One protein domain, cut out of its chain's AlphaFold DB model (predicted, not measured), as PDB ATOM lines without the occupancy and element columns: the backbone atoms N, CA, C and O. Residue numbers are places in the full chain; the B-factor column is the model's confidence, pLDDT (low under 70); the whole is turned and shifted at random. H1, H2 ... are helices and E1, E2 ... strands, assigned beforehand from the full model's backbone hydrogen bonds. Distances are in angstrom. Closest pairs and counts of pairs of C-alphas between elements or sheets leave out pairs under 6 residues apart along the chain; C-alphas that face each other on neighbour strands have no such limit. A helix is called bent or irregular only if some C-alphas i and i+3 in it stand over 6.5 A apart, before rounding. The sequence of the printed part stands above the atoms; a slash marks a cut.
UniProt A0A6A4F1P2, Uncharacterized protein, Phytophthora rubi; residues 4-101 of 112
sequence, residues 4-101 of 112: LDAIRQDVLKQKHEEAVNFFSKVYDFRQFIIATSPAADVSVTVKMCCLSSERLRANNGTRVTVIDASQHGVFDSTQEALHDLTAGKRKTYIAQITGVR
ATOM      1  N   LEU A   4     -38.325  -5.166 -40.894       94.19
ATOM      2  CA  LEU A   4     -38.131  -3.817 -41.422       94.19
ATOM      3  C   LEU A   4     -39.426  -3.001 -41.404       94.19
ATOM      4  O   LEU A   4     -39.393  -1.810 -41.094       94.19
ATOM      5  N   ASP A   5     -40.561  -3.630 -41.698       95.25
ATOM      6  CA  ASP A   5     -41.853  -2.949 -41.682       95.25
ATOM      7  C   ASP A   5     -42.305  -2.637 -40.254       95.25
ATOM      8  O   ASP A   5     -42.791  -1.535 -40.009       95.25
ATOM      9  N   ALA A   6     -42.060  -3.537 -39.298       93.88
ATOM     10  CA  ALA A   6     -42.323  -3.276 -37.882       93.88
ATOM     11  C   ALA A   6     -41.528  -2.058 -37.370       93.88
ATOM     12  O   ALA A   6     -42.110  -1.130 -36.813       93.88
ATOM     13  N   ILE A   7     -40.221  -1.997 -37.659       94.75
ATOM     14  CA  ILE A   7     -39.368  -0.862 -37.270       94.75
ATOM     15  C   ILE A   7     -39.864   0.449 -37.897       94.75
ATOM     16  O   ILE A   7     -39.883   1.489 -37.239       94.75
ATOM     17  N   ARG A   8     -40.279   0.428 -39.170       94.94
ATOM     18  CA  ARG A   8     -40.823   1.621 -39.838       94.94
ATOM     19  C   ARG A   8     -42.096   2.122 -39.161       94.94
ATOM     20  O   ARG A   8     -42.241   3.333 -39.006       94.94
ATOM     21  N   GLN A   9     -42.993   1.221 -38.760       93.19
ATOM     22  CA  GLN A   9     -44.216   1.597 -38.051       93.19
ATOM     23  C   GLN A   9     -43.911   2.211 -36.681       93.19
ATOM     24  O   GLN A   9     -44.472   3.258 -36.360       93.19
ATOM     25  N   ASP A  10     -42.964   1.650 -35.926       90.75
ATOM     26  CA  ASP A  10     -42.549   2.209 -34.631       90.75
ATOM     27  C   ASP A  10     -41.966   3.624 -34.775       90.75
ATOM     28  O   ASP A  10     -42.309   4.526 -34.009       90.75
ATOM     29  N   VAL A  11     -41.144   3.863 -35.804       90.69
ATOM     30  CA  VAL A  11     -40.601   5.201 -36.096       90.69
ATOM     31  C   VAL A  11     -41.711   6.192 -36.457       90.69
ATOM     32  O   VAL A  11     -41.669   7.348 -36.034       90.69
ATOM     33  N   LEU A  12     -42.706   5.773 -37.244       92.75
ATOM     34  CA  LEU A  12     -43.844   6.631 -37.590       92.75
ATOM     35  C   LEU A  12     -44.702   6.950 -36.363       92.75
ATOM     36  O   LEU A  12     -45.082   8.109 -36.186       92.75
ATOM     37  N   LYS A  13     -44.947   5.959 -35.499       89.81
ATOM     38  CA  LYS A  13     -45.637   6.137 -34.217       89.81
ATOM     39  C   LYS A  13     -44.905   7.163 -33.352       89.81
ATOM     40  O   LYS A  13     -45.526   8.131 -32.929       89.81
ATOM     41  N   GLN A  14     -43.591   7.021 -33.171       86.94
ATOM     42  CA  GLN A  14     -42.796   7.968 -32.379       86.94
ATOM     43  C   GLN A  14     -42.828   9.385 -32.949       86.94
ATOM     44  O   GLN A  14     -43.033  10.335 -32.205       86.94
ATOM     45  N   LYS A  15     -42.693   9.551 -34.269       88.69
ATOM     46  CA  LYS A  15     -42.789  10.879 -34.899       88.69
ATOM     47  C   LYS A  15     -44.158  11.520 -34.701       88.69
ATOM     48  O   LYS A  15     -44.249  12.731 -34.518       88.69
ATOM     49  N   HIS A  16     -45.222  10.721 -34.772       89.56
ATOM     50  CA  HIS A  16     -46.567  11.204 -34.499       89.56
ATOM     51  C   HIS A  16     -46.706  11.627 -33.035       89.56
ATOM     52  O   HIS A  16     -47.154  12.740 -32.773       89.56
ATOM     53  N   GLU A  17     -46.254  10.787 -32.102       87.50
ATOM     54  CA  GLU A  17     -46.224  11.090 -30.668       87.50
ATOM     55  C   GLU A  17     -45.436  12.362 -30.370       87.50
ATOM     56  O   GLU A  17     -45.934  13.223 -29.665       87.50
ATOM     57  N   GLU A  18     -44.255  12.549 -30.949       83.56
ATOM     58  CA  GLU A  18     -43.453  13.761 -30.755       83.56
ATOM     59  C   GLU A  18     -44.141  15.022 -31.288       83.56
ATOM     60  O   GLU A  18     -43.984  16.098 -30.706       83.56
ATOM     61  N   ALA A  19     -44.922  14.900 -32.364       85.81
ATOM     62  CA  ALA A  19     -45.686  16.011 -32.919       85.81
ATOM     63  C   ALA A  19     -46.893  16.396 -32.047       85.81
ATOM     64  O   ALA A  19     -47.234  17.577 -31.978       85.81
ATOM     65  N   VAL A  20     -47.540  15.425 -31.389       88.31
ATOM     66  CA  VAL A  20     -48.748  15.663 -30.571       88.31
ATOM     67  C   VAL A  20     -48.439  15.875 -29.086       88.31
ATOM     68  O   VAL A  20     -49.104  16.674 -28.430       88.31
ATOM     69  N   ASN A  21     -47.395  15.235 -28.561       92.31
ATOM     70  CA  ASN A  21     -46.929  15.322 -27.175       92.31
ATOM     71  C   ASN A  21     -45.849  16.401 -27.025       92.31
ATOM     72  O   ASN A  21     -44.793  16.181 -26.420       92.31
ATOM     73  N   PHE A  22     -46.102  17.570 -27.607       92.94
ATOM     74  CA  PHE A  22     -45.227  18.728 -27.521       92.94
ATOM     75  C   PHE A  22     -45.769  19.727 -26.494       92.94
ATOM     76  O   PHE A  22     -46.860  20.269 -26.656       92.94
ATOM     77  N   PHE A  23     -44.987  20.021 -25.453       94.00
ATOM     78  CA  PHE A  23     -45.412  20.880 -24.349       94.00
ATOM     79  C   PHE A  23     -44.486  22.076 -24.162       94.00
ATOM     80  O   PHE A  23     -43.273  21.927 -24.019       94.00
ATOM     81  N   SER A  24     -45.069  23.273 -24.082       93.88
ATOM     82  CA  SER A  24     -44.337  24.509 -23.773       93.88
ATOM     83  C   SER A  24     -44.701  25.149 -22.430       93.88
ATOM     84  O   SER A  24     -44.100  26.155 -22.044       93.88
ATOM     85  N   LYS A  25     -45.694  24.584 -21.730       92.88
ATOM     86  CA  LYS A  25     -46.192  25.045 -20.428       92.88
ATOM     87  C   LYS A  25     -46.157  23.918 -19.405       92.88
ATOM     88  O   LYS A  25     -46.504  22.776 -19.708       92.88
ATOM     89  N   VAL A  26     -45.743  24.243 -18.185       91.69
ATOM     90  CA  VAL A  26     -45.608  23.309 -17.060       91.69
ATOM     91  C   VAL A  26     -46.959  22.704 -16.707       91.69
ATOM     92  O   VAL A  26     -47.042  21.509 -16.423       91.69
ATOM     93  N   TYR A  27     -48.017  23.515 -16.750       92.75
ATOM     94  CA  TYR A  27     -49.375  23.062 -16.466       92.75
ATOM     95  C   TYR A  27     -49.820  21.959 -17.433       92.75
ATOM     96  O   TYR A  27     -50.188  20.879 -16.976       92.75
ATOM     97  N   ASP A  28     -49.703  22.191 -18.742       93.69
ATOM     98  CA  ASP A  28     -50.147  21.245 -19.774       93.69
ATOM     99  C   ASP A  28     -49.383  19.919 -19.677       93.69
ATOM    100  O   ASP A  28     -49.984  18.847 -19.698       93.69
ATOM    101  N   PHE A  29     -48.064  19.982 -19.460       93.31
ATOM    102  CA  PHE A  29     -47.243  18.785 -19.276       93.31
ATOM    103  C   PHE A  29     -47.645  17.982 -18.027       93.31
ATOM    104  O   PHE A  29     -47.753  16.756 -18.071       93.31
ATOM    105  N   ARG A  30     -47.913  18.658 -16.901       92.69
ATOM    106  CA  ARG A  30     -48.390  17.999 -15.674       92.69
ATOM    107  C   ARG A  30     -49.762  17.362 -15.878       92.69
ATOM    108  O   ARG A  30     -49.962  16.234 -15.433       92.69
ATOM    109  N   GLN A  31     -50.682  18.068 -16.533       94.31
ATOM    110  CA  GLN A  31     -52.010  17.542 -16.843       94.31
ATOM    111  C   GLN A  31     -51.921  16.320 -17.753       94.31
ATOM    112  O   GLN A  31     -52.574  15.324 -17.465       94.31
ATOM    113  N   PHE A  32     -51.060  16.344 -18.772       93.50
ATOM    114  CA  PHE A  32     -50.807  15.182 -19.619       93.50
ATOM    115  C   PHE A  32     -50.368  13.966 -18.797       93.50
ATOM    116  O   PHE A  32     -50.985  12.910 -18.906       93.50
ATOM    117  N   ILE A  33     -49.368  14.111 -17.920       92.06
ATOM    118  CA  ILE A  33     -48.886  12.999 -17.082       92.06
ATOM    119  C   ILE A  33     -50.004  12.451 -16.187       92.06
ATOM    120  O   ILE A  33     -50.173  11.239 -16.100       92.06
ATOM    121  N   ILE A  34     -50.761  13.331 -15.523       92.88
ATOM    122  CA  ILE A  34     -51.822  12.933 -14.587       92.88
ATOM    123  C   ILE A  34     -52.979  12.252 -15.322       92.88
ATOM    124  O   ILE A  34     -53.478  11.231 -14.857       92.88
ATOM    125  N   ALA A  35     -53.409  12.814 -16.452       94.38
ATOM    126  CA  ALA A  35     -54.576  12.339 -17.182       94.38
ATOM    127  C   ALA A  35     -54.295  11.059 -17.973       94.38
ATOM    128  O   ALA A  35     -55.182  10.218 -18.101       94.38
ATOM    129  N   THR A  36     -53.085  10.915 -18.518       91.12
ATOM    130  CA  THR A  36     -52.763   9.814 -19.436       91.12
ATOM    131  C   THR A  36     -51.943   8.703 -18.797       91.12
ATOM    132  O   THR A  36     -51.981   7.588 -19.305       91.12
ATOM    133  N   SER A  37     -51.226   8.975 -17.696       91.75
ATOM    134  CA  SER A  37     -50.287   8.036 -17.066       91.75
ATOM    135  C   SER A  37     -49.448   7.281 -18.118       91.75
ATOM    136  O   SER A  37     -49.576   6.059 -18.244       91.75
ATOM    137  N   PRO A  38     -48.632   8.004 -18.913       88.62
ATOM    138  CA  PRO A  38     -48.057   7.484 -20.148       88.62
ATOM    139  C   PRO A  38     -47.171   6.260 -19.899       88.62
ATOM    140  O   PRO A  38     -46.450   6.179 -18.899       88.62
ATOM    141  N   ALA A  39     -47.217   5.310 -20.834       87.75
ATOM    142  CA  ALA A  39     -46.371   4.126 -20.813       87.75
ATOM    143  C   ALA A  39     -44.890   4.479 -21.046       87.75
ATOM    144  O   ALA A  39     -44.550   5.563 -21.520       87.75
ATOM    145  N   ALA A  40     -43.990   3.550 -20.711       84.25
ATOM    146  CA  ALA A  40     -42.543   3.777 -20.767       84.25
ATOM    147  C   ALA A  40     -41.987   4.001 -22.188       84.25
ATOM    148  O   ALA A  40     -40.861   4.474 -22.324       84.25
ATOM    149  N   ASP A  41     -42.741   3.633 -23.226       82.56
ATOM    150  CA  ASP A  41     -42.389   3.786 -24.640       82.56
ATOM    151  C   ASP A  41     -42.916   5.086 -25.271       82.56
ATOM    152  O   ASP A  41     -42.556   5.376 -26.410       82.56
ATOM    153  N   VAL A  42     -43.720   5.873 -24.545       86.00
ATOM    154  CA  VAL A  42     -44.274   7.139 -25.043       86.00
ATOM    155  C   VAL A  42     -43.196   8.220 -25.062       86.00
ATOM    156  O   VAL A  42     -42.612   8.550 -24.026       86.00
ATOM    157  N   SER A  43     -42.974   8.819 -26.233       87.19
ATOM    158  CA  SER A  43     -42.092   9.982 -26.368       87.19
ATOM    159  C   SER A  43     -42.852  11.283 -26.102       87.19
ATOM    160  O   SER A  43     -43.994  11.467 -26.533       87.19
ATOM    161  N   VAL A  44     -42.207  12.205 -25.385       90.19
ATOM    162  CA  VAL A  44     -42.723  13.551 -25.112       90.19
ATOM    163  C   VAL A  44     -41.629  14.576 -25.374       90.19
ATOM    164  O   VAL A  44     -40.478  14.388 -24.976       90.19
ATOM    165  N   THR A  45     -41.993  15.691 -26.000       90.50
ATOM    166  CA  THR A  45     -41.082  16.813 -26.226       90.50
ATOM    167  C   THR A  45     -41.490  17.990 -25.358       90.50
ATOM    168  O   THR A  45     -42.652  18.389 -25.326       90.50
ATOM    169  N   VAL A  46     -40.521  18.579 -24.659       91.00
ATOM    170  CA  VAL A  46     -40.751  19.720 -23.772       91.00
ATOM    171  C   VAL A  46     -39.865  20.893 -24.187       91.00
ATOM    172  O   VAL A  46     -38.641  20.778 -24.196       91.00
ATOM    173  N   LYS A  47     -40.477  22.039 -24.499       92.31
ATOM    174  CA  LYS A  47     -39.794  23.310 -24.781       92.31
ATOM    175  C   LYS A  47     -40.031  24.268 -23.620       92.31
ATOM    176  O   LYS A  47     -41.104  24.850 -23.515       92.31
ATOM    177  N   MET A  48     -39.043  24.436 -22.749       92.00
ATOM    178  CA  MET A  48     -39.158  25.209 -21.507       92.00
ATOM    179  C   MET A  48     -37.843  25.922 -21.173       92.00
ATOM    180  O   MET A  48     -36.789  25.549 -21.690       92.00
ATOM    181  N   CYS A  49     -37.894  26.928 -20.297       91.12
ATOM    182  CA  CYS A  49     -36.689  27.591 -19.803       91.12
ATOM    183  C   CYS A  49     -36.077  26.763 -18.668       91.12
ATOM    184  O   CYS A  49     -36.775  26.389 -17.723       91.12
ATOM    185  N   CYS A  50     -34.780  26.473 -18.756       90.69
ATOM    186  CA  CYS A  50     -34.062  25.719 -17.734       90.69
ATOM    187  C   CYS A  50     -33.679  26.643 -16.576       90.69
ATOM    188  O   CYS A  50     -32.826  27.505 -16.746       90.69
ATOM    189  N   LEU A  51     -34.293  26.439 -15.410       88.81
ATOM    190  CA  LEU A  51     -33.986  27.174 -14.183       88.81
ATOM    191  C   LEU A  51     -32.710  26.652 -13.523       88.81
ATOM    192  O   LEU A  51     -31.867  27.408 -13.055       88.81
ATOM    193  N   SER A  52     -32.578  25.330 -13.452       88.75
ATOM    194  CA  SER A  52     -31.396  24.690 -12.893       88.75
ATOM    195  C   SER A  52     -31.245  23.273 -13.417       88.75
ATOM    196  O   SER A  52     -32.220  22.599 -13.751       88.75
ATOM    197  N   SER A  53     -30.004  22.803 -13.462       90.50
ATOM    198  CA  SER A  53     -29.674  21.420 -13.782       90.50
ATOM    199  C   SER A  53     -28.659  20.921 -12.770       90.50
ATOM    200  O   SER A  53     -27.617  21.542 -12.561       90.50
ATOM    201  N   GLU A  54     -28.965  19.805 -12.124       91.44
ATOM    202  CA  GLU A  54     -28.084  19.180 -11.151       91.44
ATOM    203  C   GLU A  54     -27.851  17.709 -11.493       91.44
ATOM    204  O   GLU A  54     -28.758  16.954 -11.861       91.44
ATOM    205  N   ARG A  55     -26.597  17.282 -11.343       89.38
ATOM    206  CA  ARG A  55     -26.217  15.882 -11.504       89.38
ATOM    207  C   ARG A  55     -26.465  15.133 -10.199       89.38
ATOM    208  O   ARG A  55     -25.850  15.422  -9.174       89.38
ATOM    209  N   LEU A  56     -27.317  14.115 -10.252       88.25
ATOM    210  CA  LEU A  56     -27.622  13.249  -9.119       88.25
ATOM    211  C   LEU A  56     -26.481  12.245  -8.920       88.25
ATOM    212  O   LEU A  56     -26.354  11.274  -9.670       88.25
ATOM    213  N   ARG A  57     -25.651  12.480  -7.895       78.25
ATOM    214  CA  ARG A  57     -24.423  11.708  -7.623       78.25
ATOM    215  C   ARG A  57     -24.658  10.204  -7.422       78.25
ATOM    216  O   ARG A  57     -23.835   9.417  -7.865       78.25
ATOM    217  N   ALA A  58     -25.774   9.806  -6.806       72.94
ATOM    218  CA  ALA A  58     -26.057   8.400  -6.492       72.94
ATOM    219  C   ALA A  58     -26.596   7.577  -7.680       72.94
ATOM    220  O   ALA A  58     -26.374   6.374  -7.742       72.94
ATOM    221  N   ASN A  59     -27.275   8.215  -8.641       67.75
ATOM    222  CA  ASN A  59     -28.086   7.508  -9.644       67.75
ATOM    223  C   ASN A  59     -27.605   7.711 -11.085       67.75
ATOM    224  O   ASN A  59     -28.319   7.360 -12.019       67.75
ATOM    225  N   ASN A  60     -26.434   8.334 -11.291       78.88
ATOM    226  CA  ASN A  60     -25.975   8.773 -12.620       78.88
ATOM    227  C   ASN A  60     -27.067   9.520 -13.411       78.88
ATOM    228  O   ASN A  60     -27.132   9.448 -14.640       78.88
ATOM    229  N   GLY A  61     -27.956  10.198 -12.684       85.69
ATOM    230  CA  GLY A  61     -29.110  10.886 -13.231       85.69
ATOM    231  C   GLY A  61     -28.863  12.381 -13.324       85.69
ATOM    232  O   GLY A  61     -27.948  12.916 -12.698       85.69
ATOM    233  N   THR A  62     -29.706  13.058 -14.085       90.00
ATOM    234  CA  THR A  62     -29.759  14.520 -14.136       90.00
ATOM    235  C   THR A  62     -31.159  14.947 -13.742       90.00
ATOM    236  O   THR A  62     -32.136  14.421 -14.279       90.00
ATOM    237  N   ARG A  63     -31.255  15.873 -12.789       91.00
ATOM    238  CA  ARG A  63     -32.505  16.539 -12.442       91.00
ATOM    239  C   ARG A  63     -32.467  17.942 -13.015       91.00
ATOM    240  O   ARG A  63     -31.537  18.695 -12.748       91.00
ATOM    241  N   VAL A  64     -33.474  18.270 -13.808       91.44
ATOM    242  CA  VAL A  64     -33.633  19.579 -14.433       91.44
ATOM    243  C   VAL A  64     -34.887  20.222 -13.863       91.44
ATOM    244  O   VAL A  64     -35.950  19.600 -13.839       91.44
ATOM    245  N   THR A  65     -34.757  21.453 -13.385       91.06
ATOM    246  CA  THR A  65     -35.883  22.300 -12.989       91.06
ATOM    247  C   THR A  65     -36.174  23.259 -14.128       91.06
ATOM    248  O   THR A  65     -35.267  23.932 -14.614       91.06
ATOM    249  N   VAL A  66     -37.427  23.320 -14.560       92.19
ATOM    250  CA  VAL A  66     -37.845  24.091 -15.731       92.19
ATOM    251  C   VAL A  66     -39.093  24.920 -15.444       92.19
ATOM    252  O   VAL A  66     -39.879  24.574 -14.558       92.19
ATOM    253  N   ILE A  67     -39.270  25.994 -16.210       92.31
ATOM    254  CA  ILE A  67     -40.452  26.867 -16.206       92.31
ATOM    255  C   ILE A  67     -40.957  27.097 -17.632       92.31
ATOM    256  O   ILE A  67     -40.250  26.814 -18.599       92.31
ATOM    257  N   ASP A  68     -42.166  27.634 -17.768       92.50
ATOM    258  CA  ASP A  68     -42.799  27.903 -19.063       92.50
ATOM    259  C   ASP A  68     -41.868  28.624 -20.050       92.50
ATOM    260  O   ASP A  68     -41.163  29.576 -19.701       92.50
ATOM    261  N   ALA A  69     -41.909  28.219 -21.323       88.25
ATOM    262  CA  ALA A  69     -41.119  28.875 -22.368       88.25
ATOM    263  C   ALA A  69     -41.489  30.354 -22.560       88.25
ATOM    264  O   ALA A  69     -40.646  31.145 -22.972       88.25
ATOM    265  N   SER A  70     -42.727  30.746 -22.249       86.50
ATOM    266  CA  SER A  70     -43.159  32.145 -22.344       86.50
ATOM    267  C   SER A  70     -42.440  33.062 -21.354       86.50
ATOM    268  O   SER A  70     -42.392  34.265 -21.583       86.50
ATOM    269  N   GLN A  71     -41.857  32.513 -20.283       84.56
ATOM    270  CA  GLN A  71     -41.109  33.290 -19.292       84.56
ATOM    271  C   GLN A  71     -39.671  33.584 -19.730       84.56
ATOM    272  O   GLN A  71     -38.938  34.229 -18.992       84.56
ATOM    273  N   HIS A  72     -39.257  33.164 -20.932       84.06
ATOM    274  CA  HIS A  72     -37.893  33.366 -21.424       84.06
ATOM    275  C   HIS A  72     -37.455  34.840 -21.401       84.06
ATOM    276  O   HIS A  72     -36.338  35.144 -21.003       84.06
ATOM    277  N   GLY A  73     -38.332  35.767 -21.803       84.25
ATOM    278  CA  GLY A  73     -38.011  37.202 -21.847       84.25
ATOM    279  C   GLY A  73     -37.916  37.881 -20.476       84.25
ATOM    280  O   GLY A  73     -37.402  38.987 -20.381       84.25
ATOM    281  N   VAL A  74     -38.403  37.223 -19.425       84.25
ATOM    282  CA  VAL A  74     -38.393  37.708 -18.035       84.25
ATOM    283  C   VAL A  74     -37.715  36.693 -17.116       84.25
ATOM    284  O   VAL A  74     -38.003  36.636 -15.920       84.25
ATOM    285  N   PHE A  75     -36.853  35.849 -17.686       84.81
ATOM    286  CA  PHE A  75     -36.331  34.666 -17.017       84.81
ATOM    287  C   PHE A  75     -35.553  35.025 -15.752       84.81
ATOM    288  O   PHE A  75     -35.850  34.459 -14.705       84.81
ATOM    289  N   ASP A  76     -34.649  36.005 -15.821       83.00
ATOM    290  CA  ASP A  76     -33.816  36.410 -14.681       83.00
ATOM    291  C   ASP A  76     -34.676  36.887 -13.502       83.00
ATOM    292  O   ASP A  76     -34.583  36.351 -12.396       83.00
ATOM    293  N   SER A  77     -35.618  37.803 -13.752       83.00
ATOM    294  CA  SER A  77     -36.554  38.282 -12.725       83.00
ATOM    295  C   SER A  77     -37.475  37.174 -12.206       83.00
ATOM    296  O   SER A  77     -37.822  37.144 -11.027       83.00
ATOM    297  N   THR A  78     -37.876  36.243 -13.076       81.94
ATOM    298  CA  THR A  78     -38.704  35.094 -12.691       81.94
ATOM    299  C   THR A  78     -37.918  34.140 -11.802       81.94
ATOM    300  O   THR A  78     -38.454  33.659 -10.808       81.94
ATOM    301  N   GLN A  79     -36.649  33.881 -12.114       83.38
ATOM    302  CA  GLN A  79     -35.770  33.049 -11.303       83.38
ATOM    303  C   GLN A  79     -35.600  33.637  -9.902       83.38
ATOM    304  O   GLN A  79     -35.790  32.914  -8.924       83.38
ATOM    305  N   GLU A  80     -35.299  34.931  -9.800       84.94
ATOM    306  CA  GLU A  80     -35.172  35.632  -8.518       84.94
ATOM    307  C   GLU A  80     -36.475  35.560  -7.711       84.94
ATOM    308  O   GLU A  80     -36.481  35.043  -6.594       84.94
ATOM    309  N   ALA A  81     -37.607  35.939  -8.311       84.56
ATOM    310  CA  ALA A  81     -38.905  35.886  -7.640       84.56
ATOM    311  C   ALA A  81     -39.304  34.459  -7.214       84.56
ATOM    312  O   ALA A  81     -39.958  34.264  -6.187       84.56
ATOM    313  N   LEU A  82     -38.913  33.431  -7.978       85.56
ATOM    314  CA  LEU A  82     -39.142  32.034  -7.609       85.56
ATOM    315  C   LEU A  82     -38.344  31.633  -6.363       85.56
ATOM    316  O   LEU A  82     -38.850  30.825  -5.581       85.56
ATOM    317  N   HIS A  83     -37.136  32.162  -6.153       82.00
ATOM    318  CA  HIS A  83     -36.350  31.873  -4.950       82.00
ATOM    319  C   HIS A  83     -37.037  32.362  -3.670       82.00
ATOM    320  O   HIS A  83     -36.985  31.655  -2.659       82.00
ATOM    321  N   ASP A  84     -37.759  33.479  -3.746       86.19
ATOM    322  CA  ASP A  84     -38.494  34.066  -2.620       86.19
ATOM    323  C   ASP A  84     -39.793  33.315  -2.283       86.19
ATOM    324  O   ASP A  84     -40.372  33.466  -1.202       86.19
ATOM    325  N   LEU A  85     -40.277  32.460  -3.191       85.31
ATOM    326  CA  LEU A  85     -41.490  31.684  -2.967       85.31
ATOM    327  C   LEU A  85     -41.258  30.474  -2.053       85.31
ATOM    328  O   LEU A  85     -40.336  29.660  -2.207       85.31
ATOM    329  N   THR A  86     -42.228  30.245  -1.164       85.31
ATOM    330  CA  THR A  86     -42.309  28.996  -0.400       85.31
ATOM    331  C   THR A  86     -42.407  27.791  -1.340       85.31
ATOM    332  O   THR A  86     -42.950  27.869  -2.448       85.31
ATOM    333  N   ALA A  87     -41.900  26.636  -0.900       79.75
ATOM    334  CA  ALA A  87     -41.857  25.427  -1.728       79.75
ATOM    335  C   ALA A  87     -43.243  25.015  -2.267       79.75
ATOM    336  O   ALA A  87     -43.346  24.536  -3.393       79.75
ATOM    337  N   GLY A  88     -44.313  25.238  -1.492       80.44
ATOM    338  CA  GLY A  88     -45.688  24.967  -1.920       80.44
ATOM    339  C   GLY A  88     -46.120  25.817  -3.117       80.44
ATOM    340  O   GLY A  88     -46.657  25.273  -4.077       80.44
ATOM    341  N   LYS A  89     -45.823  27.123  -3.103       82.56
ATOM    342  CA  LYS A  89     -46.174  28.036  -4.202       82.56
ATOM    343  C   LYS A  89     -45.324  27.795  -5.450       82.56
ATOM    344  O   LYS A  89     -45.850  27.853  -6.554       82.56
ATOM    345  N   ARG A  90     -44.038  27.460  -5.287       80.88
ATOM    346  CA  ARG A  90     -43.144  27.147  -6.417       80.88
ATOM    347  C   ARG A  90     -43.629  25.975  -7.264       80.88
ATOM    348  O   ARG A  90     -43.539  26.050  -8.484       80.88
ATOM    349  N   LYS A  91     -44.152  24.909  -6.641       78.81
ATOM    350  CA  LYS A  91     -44.565  23.663  -7.324       78.81
ATOM    351  C   LYS A  91     -45.535  23.879  -8.488       78.81
ATOM    352  O   LYS A  91     -45.541  23.065  -9.409       78.81
ATOM    353  N   THR A  92     -46.329  24.944  -8.446       81.94
ATOM    354  CA  THR A  92     -47.290  25.285  -9.500       81.94
ATOM    355  C   THR A  92     -46.611  25.841 -10.753       81.94
ATOM    356  O   THR A  92     -47.095  25.609 -11.854       81.94
ATOM    357  N   TYR A  93     -45.478  26.528 -10.595       83.88
ATOM    358  CA  TYR A  93     -44.792  27.251 -11.671       83.88
ATOM    359  C   TYR A  93     -43.565  26.517 -12.218       83.88
ATOM    360  O   TYR A  93     -43.134  26.790 -13.333       83.88
ATOM    361  N   ILE A  94     -43.003  25.587 -11.441       89.06
ATOM    362  CA  ILE A  94     -41.827  24.807 -11.837       89.06
ATOM    363  C   ILE A  94     -42.213  23.356 -12.119       89.06
ATOM    364  O   ILE A  94     -43.031  22.777 -11.402       89.06
ATOM    365  N   ALA A  95     -41.573  22.727 -13.100       89.81
ATOM    366  CA  ALA A  95     -41.528  21.273 -13.232       89.81
ATOM    367  C   ALA A  95     -40.118  20.766 -12.922       89.81
ATOM    368  O   ALA A  95     -39.130  21.413 -13.255       89.81
ATOM    369  N   GLN A  96     -40.026  19.602 -12.277       90.25
ATOM    370  CA  GLN A  96     -38.760  18.904 -12.068       90.25
ATOM    371  C   GLN A  96     -38.785  17.601 -12.855       90.25
ATOM    372  O   GLN A  96     -39.626  16.740 -12.605       90.25
ATOM    373  N   ILE A  97     -37.858  17.468 -13.797       89.19
ATOM    374  CA  ILE A  97     -37.717  16.301 -14.663       89.19
ATOM    375  C   ILE A  97     -36.441  15.579 -14.246       89.19
ATOM    376  O   ILE A  97     -35.376  16.188 -14.178       89.19
ATOM    377  N   THR A  98     -36.542  14.286 -13.939       88.00
ATOM    378  CA  THR A  98     -35.381  13.464 -13.572       88.00
ATOM    379  C   THR A  98     -35.144  12.408 -14.639       88.00
ATOM    380  O   THR A  98     -35.921  11.468 -14.764       88.00
ATOM    381  N   GLY A  99     -34.052  12.550 -15.388       82.44
ATOM    382  CA  GLY A  99     -33.575  11.528 -16.314       82.44
ATOM    383  C   GLY A  99     -32.546  10.641 -15.626       82.44
ATOM    384  O   GLY A  99     -31.492  11.128 -15.213       82.44
ATOM    385  N   VAL A 100     -32.825   9.346 -15.495       78.38
ATOM    386  CA  VAL A 100     -31.869   8.360 -14.970       78.38
ATOM    387  C   VAL A 100     -31.274   7.582 -16.135       78.38
ATOM    388  O   VAL A 100     -31.997   7.076 -16.990       78.38
ATOM    389  N   ARG A 101     -29.944   7.453 -16.171       65.69
ATOM    390  CA  ARG A 101     -29.292   6.561 -17.128       65.69
ATOM    391  C   ARG A 101     -29.505   5.119 -16.669       65.69
ATOM    392  O   ARG A 101     -28.875   4.683 -15.709       65.69
TER     393      ARG A 101
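AT A GLANCE: This is residues 4 to 101 of the 112 residues of an uncharacterized protein of Phytophthora rubi (UniProt A0A6A4F1P2). A narrow, twisted three-stranded sheet has helices H2, H3 and H4 gathered round the end where E2 ends and E3 begins. The long helix H1 reaches away as an arm, with residues 4 to 12 sticking out. The printed part has 98 residues, with H1 H2 E1 E2 H3 H4 E3 along it, of mixed class; the sheet order E1 E2 E3 is antiparallel. It is loose, with a radius of gyration of the C-alphas of 15.9 A, spanning 54 by 32 by 24 A.

HOW THE PARTS SIT: H1, residues 4 to 20, is apart from H2, residues 26 to 36. E1, residues 48 to 56, and E2, residues 61 to 68, form a hairpin, with N 49 and O 67 at 2.9 A. E3, residues 95 to 100, is antiparallel to E2, with N 64 and O 97 at 2.8 A. H2 stands up from this sheet at 55 degrees, its closest C-alphas to E2 being Val 26 and Asp 68, 5.7 A. H3, residues 69 to 84, is irregular, with C-alphas 73 and 76 8.3 A apart; it makes two layers, a helix on one face of a sheet, at a height of 6.9 A over the sheet. H4, residues 87 to 93, touches H2 about perpendicular at 88 degrees, closest at C-alphas 26 and 93, 6.7 A. Every O i to N i+4 pair is within hydrogen-bond range in H1 and H2, but 8 of 12 in H3 and 1 of 3 in H4, where 1 of 4 O i to N i+3 pairs is.

IN THESE COORDINATES: H1 begins at C-alpha 4 (-38.131, -3.817, -41.422) and is 24.7 A long. H2 is 15.5 A, E1 20.7 A with a bend of 69 degrees at residue 51, E2 22.6 A, H3 20.6 A with a kink of 93 degrees near residue 76, and H4 10.5 A. E3, 16.2 A, ends at C-alpha 100 (-31.869, 8.360, -14.970).

THE WHOLE: The C-alphas of Leu 4 and Asp 84, the two farthest apart, are 54.2 A apart. The printed part has no cut; the link from H2 to E1 is long, 11 residues. Residues 59 and 101 have pLDDT under 70.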